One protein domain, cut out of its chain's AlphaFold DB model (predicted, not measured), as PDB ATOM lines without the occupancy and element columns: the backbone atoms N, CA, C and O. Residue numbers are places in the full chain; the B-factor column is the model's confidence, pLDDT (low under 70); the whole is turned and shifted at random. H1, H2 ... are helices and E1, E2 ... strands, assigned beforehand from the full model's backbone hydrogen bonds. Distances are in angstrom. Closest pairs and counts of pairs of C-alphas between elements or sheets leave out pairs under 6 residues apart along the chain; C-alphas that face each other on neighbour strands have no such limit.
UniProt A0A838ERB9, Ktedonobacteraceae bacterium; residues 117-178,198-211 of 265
ATOM      1  N   ASP A 117      48.786 -25.561  11.019       97.00
ATOM      2  CA  ASP A 117      49.380 -24.533  11.859       97.00
ATOM      3  C   ASP A 117      48.575 -23.222  11.897       97.00
ATOM      4  O   ASP A 117      48.745 -22.405  12.799       97.00
ATOM      5  N   LEU A 118      47.670 -23.044  10.930       97.44
ATOM      6  CA  LEU A 118      46.804 -21.873  10.748       97.44
ATOM      7  C   LEU A 118      45.368 -22.123  11.236       97.44
ATOM      8  O   LEU A 118      44.525 -21.225  11.220       97.44
ATOM      9  N   GLY A 119      45.066 -23.365  11.614       95.31
ATOM     10  CA  GLY A 119      43.726 -23.793  11.975       95.31
ATOM     11  C   GLY A 119      43.270 -23.257  13.328       95.31
ATOM     12  O   GLY A 119      43.836 -23.642  14.350       95.31
ATOM     13  N   ALA A 120      42.195 -22.472  13.347       93.94
ATOM     14  CA  ALA A 120      41.522 -22.055  14.573       93.94
ATOM     15  C   ALA A 120      40.513 -23.124  15.010       93.94
ATOM     16  O   ALA A 120      39.749 -23.641  14.190       93.94
ATOM     17  N   ARG A 121      40.488 -23.456  16.308       92.94
ATOM     18  CA  ARG A 121      39.531 -24.417  16.878       92.94
ATOM     19  C   ARG A 121      38.369 -23.683  17.538       92.94
ATOM     20  O   ARG A 121      38.575 -22.847  18.414       92.94
ATOM     21  N   VAL A 122      37.134 -24.018  17.180       93.38
ATOM     22  CA  VAL A 122      35.940 -23.375  17.750       93.38
ATOM     23  C   VAL A 122      34.884 -24.391  18.153       93.38
ATOM     24  O   VAL A 122      34.822 -25.486  17.609       93.38
ATOM     25  N   ARG A 123      34.038 -24.010  19.114       93.62
ATOM     26  CA  ARG A 123      32.868 -24.792  19.527       93.62
ATOM     27  C   ARG A 123      31.642 -24.307  18.758       93.62
ATOM     28  O   ARG A 123      31.323 -23.120  18.837       93.62
ATOM     29  N   LEU A 124      30.960 -25.212  18.065       95.31
ATOM     30  CA  LEU A 124      29.717 -24.926  17.357       95.31
ATOM     31  C   LEU A 124      28.603 -24.599  18.355       95.31
ATOM     32  O   LEU A 124      28.508 -25.204  19.423       95.31
ATOM     33  N   SER A 125      27.756 -23.636  18.015       96.12
ATOM     34  CA  SER A 125      26.677 -23.134  18.878       96.12
ATOM     35  C   SER A 125      25.280 -23.321  18.284       96.12
ATOM     36  O   SER A 125      24.302 -23.303  19.025       96.12
ATOM     37  N   LYS A 126      25.177 -23.511  16.965       97.06
ATOM     38  CA  LYS A 126      23.928 -23.611  16.206       97.06
ATOM     39  C   LYS A 126      23.762 -25.013  15.633       97.06
ATOM     40  O   LYS A 126      24.744 -25.662  15.267       97.06
ATOM     41  N   THR A 127      22.513 -25.458  15.522       97.56
ATOM     42  CA  THR A 127      22.170 -26.637  14.715       97.56
ATOM     43  C   THR A 127      22.330 -26.314  13.222       97.56
ATOM     44  O   THR A 127      22.389 -25.128  12.866       97.56
ATOM     45  N   PRO A 128      22.386 -27.327  12.339       97.75
ATOM     46  CA  PRO A 128      22.383 -27.106  10.897       97.75
ATOM     47  C   PRO A 128      21.239 -26.209  10.421       97.75
ATOM     48  O   PRO A 128      21.474 -25.227   9.723       97.75
ATOM     49  N   GLU A 129      20.015 -26.466  10.871       97.56
ATOM     50  CA  GLU A 129      18.815 -25.728  10.460       97.56
ATOM     51  C   GLU A 129      18.892 -24.261  10.897       97.56
ATOM     52  O   GLU A 129      18.661 -23.351  10.101       97.56
ATOM     53  N   ALA A 130      19.282 -24.025  12.154       97.31
ATOM     54  CA  ALA A 130      19.434 -22.681  12.698       97.31
ATOM     55  C   ALA A 130      20.520 -21.879  11.967       97.31
ATOM     56  O   ALA A 130      20.362 -20.673  11.761       97.31
ATOM     57  N   TYR A 131      21.618 -22.525  11.562       97.88
ATOM     58  CA  TYR A 131      22.641 -21.859  10.763       97.88
ATOM     59  C   TYR A 131      22.149 -21.552   9.346       97.88
ATOM     60  O   TYR A 131      22.306 -20.425   8.888       97.88
ATOM     61  N   MET A 132      21.493 -22.505   8.678       97.38
ATOM     62  CA  MET A 132      20.982 -22.319   7.316       97.38
ATOM     63  C   MET A 132      20.006 -21.139   7.205       97.38
ATOM     64  O   MET A 132      20.065 -20.401   6.225       97.38
ATOM     65  N   LEU A 133      19.174 -20.903   8.227       97.12
ATOM     66  CA  LEU A 133      18.291 -19.730   8.293       97.12
ATOM     67  C   LEU A 133      19.054 -18.398   8.414       97.12
ATOM     68  O   LEU A 133      18.602 -17.381   7.891       97.12
ATOM     69  N   ALA A 134      20.201 -18.387   9.098       95.94
ATOM     70  CA  ALA A 134      21.007 -17.185   9.332       95.94
ATOM     71  C   ALA A 134      22.097 -16.951   8.268       95.94
ATOM     72  O   ALA A 134      22.635 -15.849   8.173       95.94
ATOM     73  N   ARG A 135      22.429 -17.971   7.467       95.75
ATOM     74  CA  ARG A 135      23.596 -18.005   6.571       95.75
ATOM     75  C   ARG A 135      23.665 -16.830   5.597       95.75
ATOM     76  O   ARG A 135      24.742 -16.292   5.371       95.75
ATOM     77  N   ALA A 136      22.527 -16.427   5.028       94.00
ATOM     78  CA  ALA A 136      22.480 -15.367   4.018       94.00
ATOM     79  C   ALA A 136      22.841 -13.982   4.580       94.00
ATOM     80  O   ALA A 136      23.426 -13.168   3.871       94.00
ATOM     81  N   SER A 137      22.495 -13.705   5.841       94.50
ATOM     82  CA  SER A 137      22.774 -12.419   6.491       94.50
ATOM     83  C   SER A 137      24.062 -12.436   7.310       94.50
ATOM     84  O   SER A 137      24.700 -11.397   7.463       94.50
ATOM     85  N   HIS A 138      24.453 -13.598   7.836       94.50
ATOM     86  CA  HIS A 138      25.628 -13.753   8.680       94.50
ATOM     87  C   HIS A 138      26.331 -15.090   8.392       94.50
ATOM     88  O   HIS A 138      26.155 -16.054   9.145       94.50
ATOM     89  N   PRO A 139      27.129 -15.169   7.310       95.00
ATOM     90  CA  PRO A 139      27.970 -16.330   7.062       95.00
ATOM     91  C   PRO A 139      29.030 -16.425   8.162       95.00
ATOM     92  O   PRO A 139      29.769 -15.474   8.424       95.00
ATOM     93  N   GLU A 140      29.098 -17.577   8.817       96.81
ATOM     94  CA  GLU A 140      30.017 -17.826   9.921       96.81
ATOM     95  C   GLU A 140      31.093 -18.840   9.496       96.81
ATOM     96  O   GLU A 140      30.753 -19.947   9.059       96.81
ATOM     97  N   PRO A 141      32.390 -18.510   9.662       96.12
ATOM     98  CA  PRO A 141      33.507 -19.273   9.102       96.12
ATOM     99  C   PRO A 141      33.476 -20.777   9.377       96.12
ATOM    100  O   PRO A 141      33.726 -21.587   8.486       96.12
ATOM    101  N   GLN A 142      33.150 -21.156  10.613       95.62
ATOM    102  CA  GLN A 142      33.200 -22.542  11.051       95.62
ATOM    103  C   GLN A 142      32.161 -23.428  10.375       95.62
ATOM    104  O   GLN A 142      32.444 -24.595  10.141       95.62
ATOM    105  N   TYR A 143      30.985 -22.895  10.040       97.25
ATOM    106  CA  TYR A 143      29.957 -23.670   9.351       97.25
ATOM    107  C   TYR A 143      30.174 -23.641   7.836       97.25
ATOM    108  O   TYR A 143      29.987 -24.665   7.187       97.25
ATOM    109  N   GLU A 144      30.638 -22.516   7.273       97.56
ATOM    110  CA  GLU A 144      31.037 -22.459   5.859       97.56
ATOM    111  C   GLU A 144      32.148 -23.464   5.545       97.56
ATOM    112  O   GLU A 144      32.085 -24.138   4.521       97.56
ATOM    113  N   ALA A 145      33.114 -23.638   6.452       97.19
ATOM    114  CA  ALA A 145      34.162 -24.645   6.322       97.19
ATOM    115  C   ALA A 145      33.605 -26.079   6.243       97.19
ATOM    116  O   ALA A 145      34.067 -26.871   5.420       97.19
ATOM    117  N   LEU A 146      32.609 -26.416   7.075       96.62
ATOM    118  CA  LEU A 146      31.962 -27.733   7.045       96.62
ATOM    119  C   LEU A 146      31.180 -27.936   5.746       96.62
ATOM    120  O   LEU A 146      31.334 -28.962   5.084       96.62
ATOM    121  N   LEU A 147      30.382 -26.941   5.352       96.44
ATOM    122  CA  LEU A 147      29.569 -27.001   4.140       96.44
ATOM    123  C   LEU A 147      30.430 -27.090   2.875       96.44
ATOM    124  O   LEU A 147      30.101 -27.865   1.981       96.44
ATOM    125  N   ALA A 148      31.549 -26.361   2.815       95.50
ATOM    126  CA  ALA A 148      32.514 -26.445   1.716       95.50
ATOM    127  C   ALA A 148      33.155 -27.839   1.604       95.50
ATOM    128  O   ALA A 148      33.473 -28.283   0.504       95.50
ATOM    129  N   ALA A 149      33.289 -28.554   2.723       94.25
ATOM    130  CA  ALA A 149      33.731 -29.946   2.760       94.25
ATOM    131  C   ALA A 149      32.593 -30.964   2.512       94.25
ATOM    132  O   ALA A 149      32.802 -32.165   2.668       94.25
ATOM    133  N   GLY A 150      31.379 -30.513   2.172       95.12
ATOM    134  CA  GLY A 150      30.206 -31.371   1.964       95.12
ATOM    135  C   GLY A 150      29.550 -31.875   3.255       95.12
ATOM    136  O   GLY A 150      28.586 -32.643   3.207       95.12
ATOM    137  N   ARG A 151      30.021 -31.436   4.425       94.12
ATOM    138  CA  ARG A 151      29.475 -31.839   5.719       94.12
ATOM    139  C   ARG A 151      28.283 -30.960   6.089       94.12
ATOM    140  O   ARG A 151      28.433 -29.814   6.497       94.12
ATOM    141  N   THR A 152      27.088 -31.536   6.007       94.56
ATOM    142  CA  THR A 152      25.810 -30.866   6.320       94.56
ATOM    143  C   THR A 152      25.246 -31.220   7.697       94.56
ATOM    144  O   THR A 152      24.219 -30.682   8.102       94.56
ATOM    145  N   ARG A 153      25.905 -32.130   8.427       93.62
ATOM    146  CA  ARG A 153      25.478 -32.607   9.749       93.62
ATOM    147  C   ARG A 153      26.541 -32.326  10.808       93.62
ATOM    148  O   ARG A 153      27.707 -32.689  10.643       93.62
ATOM    149  N   TRP A 154      26.108 -31.715  11.905       95.25
ATOM    150  CA  TRP A 154      26.892 -31.425  13.106       95.25
ATOM    151  C   TRP A 154      25.947 -31.218  14.291       95.25
ATOM    152  O   TRP A 154      24.732 -31.109  14.115       95.25
ATOM    153  N   HIS A 155      26.502 -31.134  15.495       94.12
ATOM    154  CA  HIS A 155      25.731 -30.872  16.707       94.12
ATOM    155  C   HIS A 155      26.273 -29.646  17.460       94.12
ATOM    156  O   HIS A 155      27.487 -29.426  17.505       94.12
ATOM    157  N   PRO A 156      25.404 -28.827  18.083       96.25
ATOM    158  CA  PRO A 156      25.858 -27.798  19.007       96.25
ATOM    159  C   PRO A 156      26.751 -28.399  20.095       96.25
ATOM    160  O   PRO A 156      26.432 -29.412  20.711       96.25
ATOM    161  N   GLY A 157      27.878 -27.749  20.343       93.38
ATOM    162  CA  GLY A 157      28.882 -28.176  21.301       93.38
ATOM    163  C   GLY A 157      30.050 -28.959  20.709       93.38
ATOM    164  O   GLY A 157      31.095 -29.029  21.366       93.38
ATOM    165  N   GLU A 158      29.918 -29.450  19.481       93.31
ATOM    166  CA  GLU A 158      31.028 -30.024  18.729       93.31
ATOM    167  C   GLU A 158      32.171 -29.011  18.595       93.31
ATOM    168  O   GLU A 158      31.937 -27.802  18.496       93.31
ATOM    169  N   ARG A 159      33.417 -29.488  18.620       93.00
ATOM    170  CA  ARG A 159      34.587 -28.663  18.325       93.00
ATOM    171  C   ARG A 159      35.048 -28.979  16.919       93.00
ATOM    172  O   ARG A 159      35.187 -30.140  16.595       93.00
ATOM    173  N   VAL A 160      35.299 -27.948  16.126       93.88
ATOM    174  CA  VAL A 160      35.817 -28.101  14.766       93.88
ATOM    175  C   VAL A 160      37.026 -27.207  14.586       93.88
ATOM    176  O   VAL A 160      37.107 -26.133  15.199       93.88
ATOM    177  N   ARG A 161      37.962 -27.635  13.738       95.31
ATOM    178  CA  ARG A 161      39.098 -26.814  13.326       95.31
ATOM    179  C   ARG A 161      38.963 -26.424  11.860       95.31
ATOM    180  O   ARG A 161      38.520 -27.216  11.039       95.31
ATOM    181  N   PHE A 162      39.301 -25.189  11.524       96.38
ATOM    182  CA  PHE A 162      39.240 -24.698  10.148       96.38
ATOM    183  C   PHE A 162      40.286 -23.609   9.929       96.38
ATOM    184  O   PHE A 162      40.751 -22.986  10.883       96.38
ATOM    185  N   TYR A 163      40.643 -23.371   8.673       97.50
ATOM    186  CA  TYR A 163      41.529 -22.280   8.274       97.50
ATOM    187  C   TYR A 163      40.952 -21.537   7.069       97.50
ATOM    188  O   TYR A 163      40.058 -22.034   6.379       97.50
ATOM    189  N   ARG A 164      41.439 -20.319   6.831       97.94
ATOM    190  CA  ARG A 164      40.981 -19.469   5.731       97.94
ATOM    191  C   ARG A 164      41.885 -19.623   4.513       97.94
ATOM    192  O   ARG A 164      43.099 -19.471   4.625       97.94
ATOM    193  N   THR A 165      41.288 -19.863   3.351       97.31
ATOM    194  CA  THR A 165      41.987 -19.973   2.056       97.31
ATOM    195  C   THR A 165      41.817 -18.731   1.182       97.31
ATOM    196  O   THR A 165      42.625 -18.484   0.292       97.31
ATOM    197  N   GLY A 166      40.810 -17.901   1.459       94.88
ATOM    198  CA  GLY A 166      40.616 -16.619   0.784       94.88
ATOM    199  C   GLY A 166      39.458 -15.807   1.365       94.88
ATOM    200  O   GLY A 166      38.877 -16.180   2.392       94.88
ATOM    201  N   PRO A 167      39.075 -14.688   0.731       92.31
ATOM    202  CA  PRO A 167      37.892 -13.913   1.098       92.31
ATOM    203  C   PRO A 167      36.626 -14.774   1.160       92.31
ATOM    204  O   PRO A 167      36.188 -15.318   0.153       92.31
ATOM    205  N   GLY A 168      36.071 -14.944   2.366       90.06
ATOM    206  CA  GLY A 168      34.882 -15.773   2.609       90.06
ATOM    207  C   GLY A 168      35.061 -17.277   2.359       90.06
ATOM    208  O   GLY A 168      34.082 -18.009   2.434       90.06
ATOM    209  N   SER A 169      36.281 -17.743   2.069       95.62
ATOM    210  CA  SER A 169      36.575 -19.145   1.756       95.62
ATOM    211  C   SER A 169      37.320 -19.807   2.910       95.62
ATOM    212  O   SER A 169      38.376 -19.331   3.340       95.62
ATOM    213  N   TYR A 170      36.763 -20.913   3.400       97.25
ATOM    214  CA  TYR A 170      37.255 -21.632   4.569       97.25
ATOM    215  C   TYR A 170      37.342 -23.125   4.274       97.25
ATOM    216  O   TYR A 170      36.491 -23.676   3.583       97.25
ATOM    217  N   THR A 171      38.361 -23.775   4.826       97.19
ATOM    218  CA  THR A 171      38.565 -25.218   4.702       97.19
ATOM    219  C   THR A 171      38.540 -25.848   6.086       97.19
ATOM    220  O   THR A 171      39.241 -25.402   6.998       97.19
ATOM    221  N   TRP A 172      37.712 -26.880   6.250       96.44
ATOM    222  CA  TRP A 172      37.671 -27.690   7.465       96.44
ATOM    223  C   TRP A 172      38.944 -28.536   7.588       96.44
ATOM    224  O   TRP A 172      39.410 -29.124   6.614       96.44
ATOM    225  N   LEU A 173      39.506 -28.581   8.795       94.31
ATOM    226  CA  LEU A 173      40.632 -29.423   9.187       94.31
ATOM    227  C   LEU A 173      40.086 -30.535  10.086       94.31
ATOM    228  O   LEU A 173      39.843 -30.267  11.266       94.31
ATOM    229  N   PRO A 174      39.885 -31.756   9.564       88.19
ATOM    230  CA  PRO A 174      39.329 -32.833  10.363       88.19
ATOM    231  C   PRO A 174      40.322 -33.280  11.440       88.19
ATOM    232  O   PRO A 174      41.509 -33.479  11.170       88.19
ATOM    233  N   GLU A 175      39.828 -33.464  12.659       80.00
ATOM    234  CA  GLU A 175      40.585 -34.035  13.775       80.00
ATOM    235  C   GLU A 175      40.140 -35.476  14.064       80.00
ATOM    236  O   GLU A 175      39.057 -35.889  13.661       80.00
ATOM    237  N   GLU A 176      40.964 -36.257  14.776       64.06
ATOM    238  CA  GLU A 176      40.629 -37.647  15.158       64.06
ATOM    239  C   GLU A 176      39.293 -37.763  15.901       64.06
ATOM    240  O   GLU A 176      38.593 -38.758  15.765       64.06
ATOM    241  N   THR A 177      38.917 -36.735  16.661       59.78
ATOM    242  CA  THR A 177      37.654 -36.683  17.406       59.78
ATOM    243  C   THR A 177      36.452 -36.235  16.577       59.78
ATOM    244  O   THR A 177      35.329 -36.339  17.065       59.78
ATOM    245  N   ASP A 178      36.666 -35.718  15.363       58.34
ATOM    246  CA  ASP A 178      35.596 -35.186  14.506       58.34
ATOM    247  C   ASP A 178      34.967 -36.280  13.619       58.34
ATOM    248  O   ASP A 178      33.929 -36.059  12.989       58.34
ATOM    249  N   PRO A 198      40.921 -42.311   5.959       75.44
ATOM    250  CA  PRO A 198      40.556 -41.030   6.573       75.44
ATOM    251  C   PRO A 198      41.734 -40.295   7.234       75.44
ATOM    252  O   PRO A 198      41.853 -39.075   7.119       75.44
ATOM    253  N   ALA A 199      42.668 -41.039   7.838       77.31
ATOM    254  CA  ALA A 199      43.895 -40.489   8.414       77.31
ATOM    255  C   ALA A 199      44.837 -39.862   7.365       77.31
ATOM    256  O   ALA A 199      45.445 -38.821   7.621       77.31
ATOM    257  N   ILE A 200      44.934 -40.459   6.174       76.50
ATOM    258  CA  ILE A 200      45.742 -39.943   5.060       76.50
ATOM    259  C   ILE A 200      45.128 -38.640   4.548       76.50
ATOM    260  O   ILE A 200      45.826 -37.631   4.483       76.50
ATOM    261  N   ARG A 201      43.809 -38.611   4.307       81.81
ATOM    262  CA  ARG A 201      43.098 -37.389   3.883       81.81
ATOM    263  C   ARG A 201      43.258 -36.256   4.902       81.81
ATOM    264  O   ARG A 201      43.516 -35.115   4.527       81.81
ATOM    265  N   ARG A 202      43.171 -36.565   6.201       84.88
ATOM    266  CA  ARG A 202      43.445 -35.612   7.292       84.88
ATOM    267  C   ARG A 202      44.850 -35.022   7.209       84.88
ATOM    268  O   ARG A 202      45.005 -33.801   7.259       84.88
ATOM    269  N   SER A 203      45.857 -35.880   7.059       87.19
ATOM    270  CA  SER A 203      47.255 -35.469   6.911       87.19
ATOM    271  C   SER A 203      47.462 -34.594   5.672       87.19
ATOM    272  O   SER A 203      48.118 -33.558   5.753       87.19
ATOM    273  N   GLU A 204      46.872 -34.965   4.536       91.69
ATOM    274  CA  GLU A 204      46.964 -34.217   3.280       91.69
ATOM    275  C   GLU A 204      46.361 -32.816   3.400       91.69
ATOM    276  O   GLU A 204      47.015 -31.838   3.037       91.69
ATOM    277  N   ILE A 205      45.148 -32.694   3.958       91.69
ATOM    278  CA  ILE A 205      44.511 -31.389   4.187       91.69
ATOM    279  C   ILE A 205      45.352 -30.570   5.176       91.69
ATOM    280  O   ILE A 205      45.630 -29.397   4.930       91.69
ATOM    281  N   GLY A 206      45.816 -31.187   6.265       93.81
ATOM    282  CA  GLY A 206      46.657 -30.533   7.265       93.81
ATOM    283  C   GLY A 206      48.010 -30.050   6.730       93.81
ATOM    284  O   GLY A 206      48.562 -29.100   7.289       93.81
ATOM    285  N   ALA A 207      48.531 -30.661   5.663       96.25
ATOM    286  CA  ALA A 207      49.797 -30.309   5.019       96.25
ATOM    287  C   ALA A 207      49.665 -29.256   3.903       96.25
ATOM    288  O   ALA A 207      50.688 -28.794   3.386       96.25
ATOM    289  N   ARG A 208      48.438 -28.858   3.530       97.31
ATOM    290  CA  ARG A 208      48.196 -27.832   2.501       97.31
ATOM    291  C   ARG A 208      48.842 -26.499   2.860       97.31
ATOM    292  O   ARG A 208      49.123 -26.203   4.015       97.31
ATOM    293  N   ARG A 209      49.083 -25.680   1.839       97.75
ATOM    294  CA  ARG A 209      49.772 -24.383   1.938       97.75
ATOM    295  C   ARG A 209      49.019 -23.294   1.169       97.75
ATOM    296  O   ARG A 209      49.607 -22.348   0.670       97.75
ATOM    297  N   ASP A 210      47.710 -23.452   1.041       97.31
ATOM    298  CA  ASP A 210      46.792 -22.630   0.244       97.31
ATOM    299  C   ASP A 210      46.055 -21.567   1.079       97.31
ATOM    300  O   ASP A 210      45.039 -21.027   0.653       97.31
ATOM    301  N   TYR A 211      46.557 -21.254   2.275       98.25
ATOM    302  CA  TYR A 211      45.933 -20.279   3.162       98.25
ATOM    303  C   TYR A 211      46.050 -18.828   2.655       98.25
ATOM    304  O   TYR A 211      46.947 -18.462   1.879       98.25
TER     305      TYR A 211
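This is residues 117 to 178 and 198 to 211 of the 265 residues of a protein of Ktedonobacteraceae bacterium (UniProt A0A838ERB9). A small twisted antiparallel sheet, E1 E2 E3 in order, has H2 packed on it; H1 and H3 lie at opposite ends of the longest axis. The 76 printed residues run E1 H1 H2 E2 E3 H3, three named helices and three named strands, class mixed. The whole is compact, radius of gyration of the C-alphas 12.1 A, spanning 33 by 27 by 19 A.

E1, residues 120 to 123, begins at C-alpha 120 (41.522, -22.055, 14.573). H1 is 128 to 134, H2 141 to 148, E2 159 to 166, 22.1 A long, and E3 169 to 173. H3, 198 to 206, ends at C-alpha 206 (46.657, -30.533, 7.265).

Within hydrogen-bond range are N 122 and O 160, 2.9 A, between E1 and E2, and N 171 and O 163, 2.9 A, in the hairpin E2 and E3. H2 is on the sheet; its closest C-alphas to E3 are Ala 145 and Tyr 170, 4.7 A. H1 is close but not clearly touching H2: the closest C-alphas, Tyr 131 and Tyr 143, are 7.7 A apart. H3 only grazes the sheet, with residues 201 to 206. Every O i to N i+4 pair is within range in H3, 2 of 3 in H1, 3 of 4 in H2.

Residues 179 to 197 are not printed; C-alphas 178 and 198 are 11.0 A apart. Of the links printed whole, none is long. Residues 176 to 178 have pLDDT under 70.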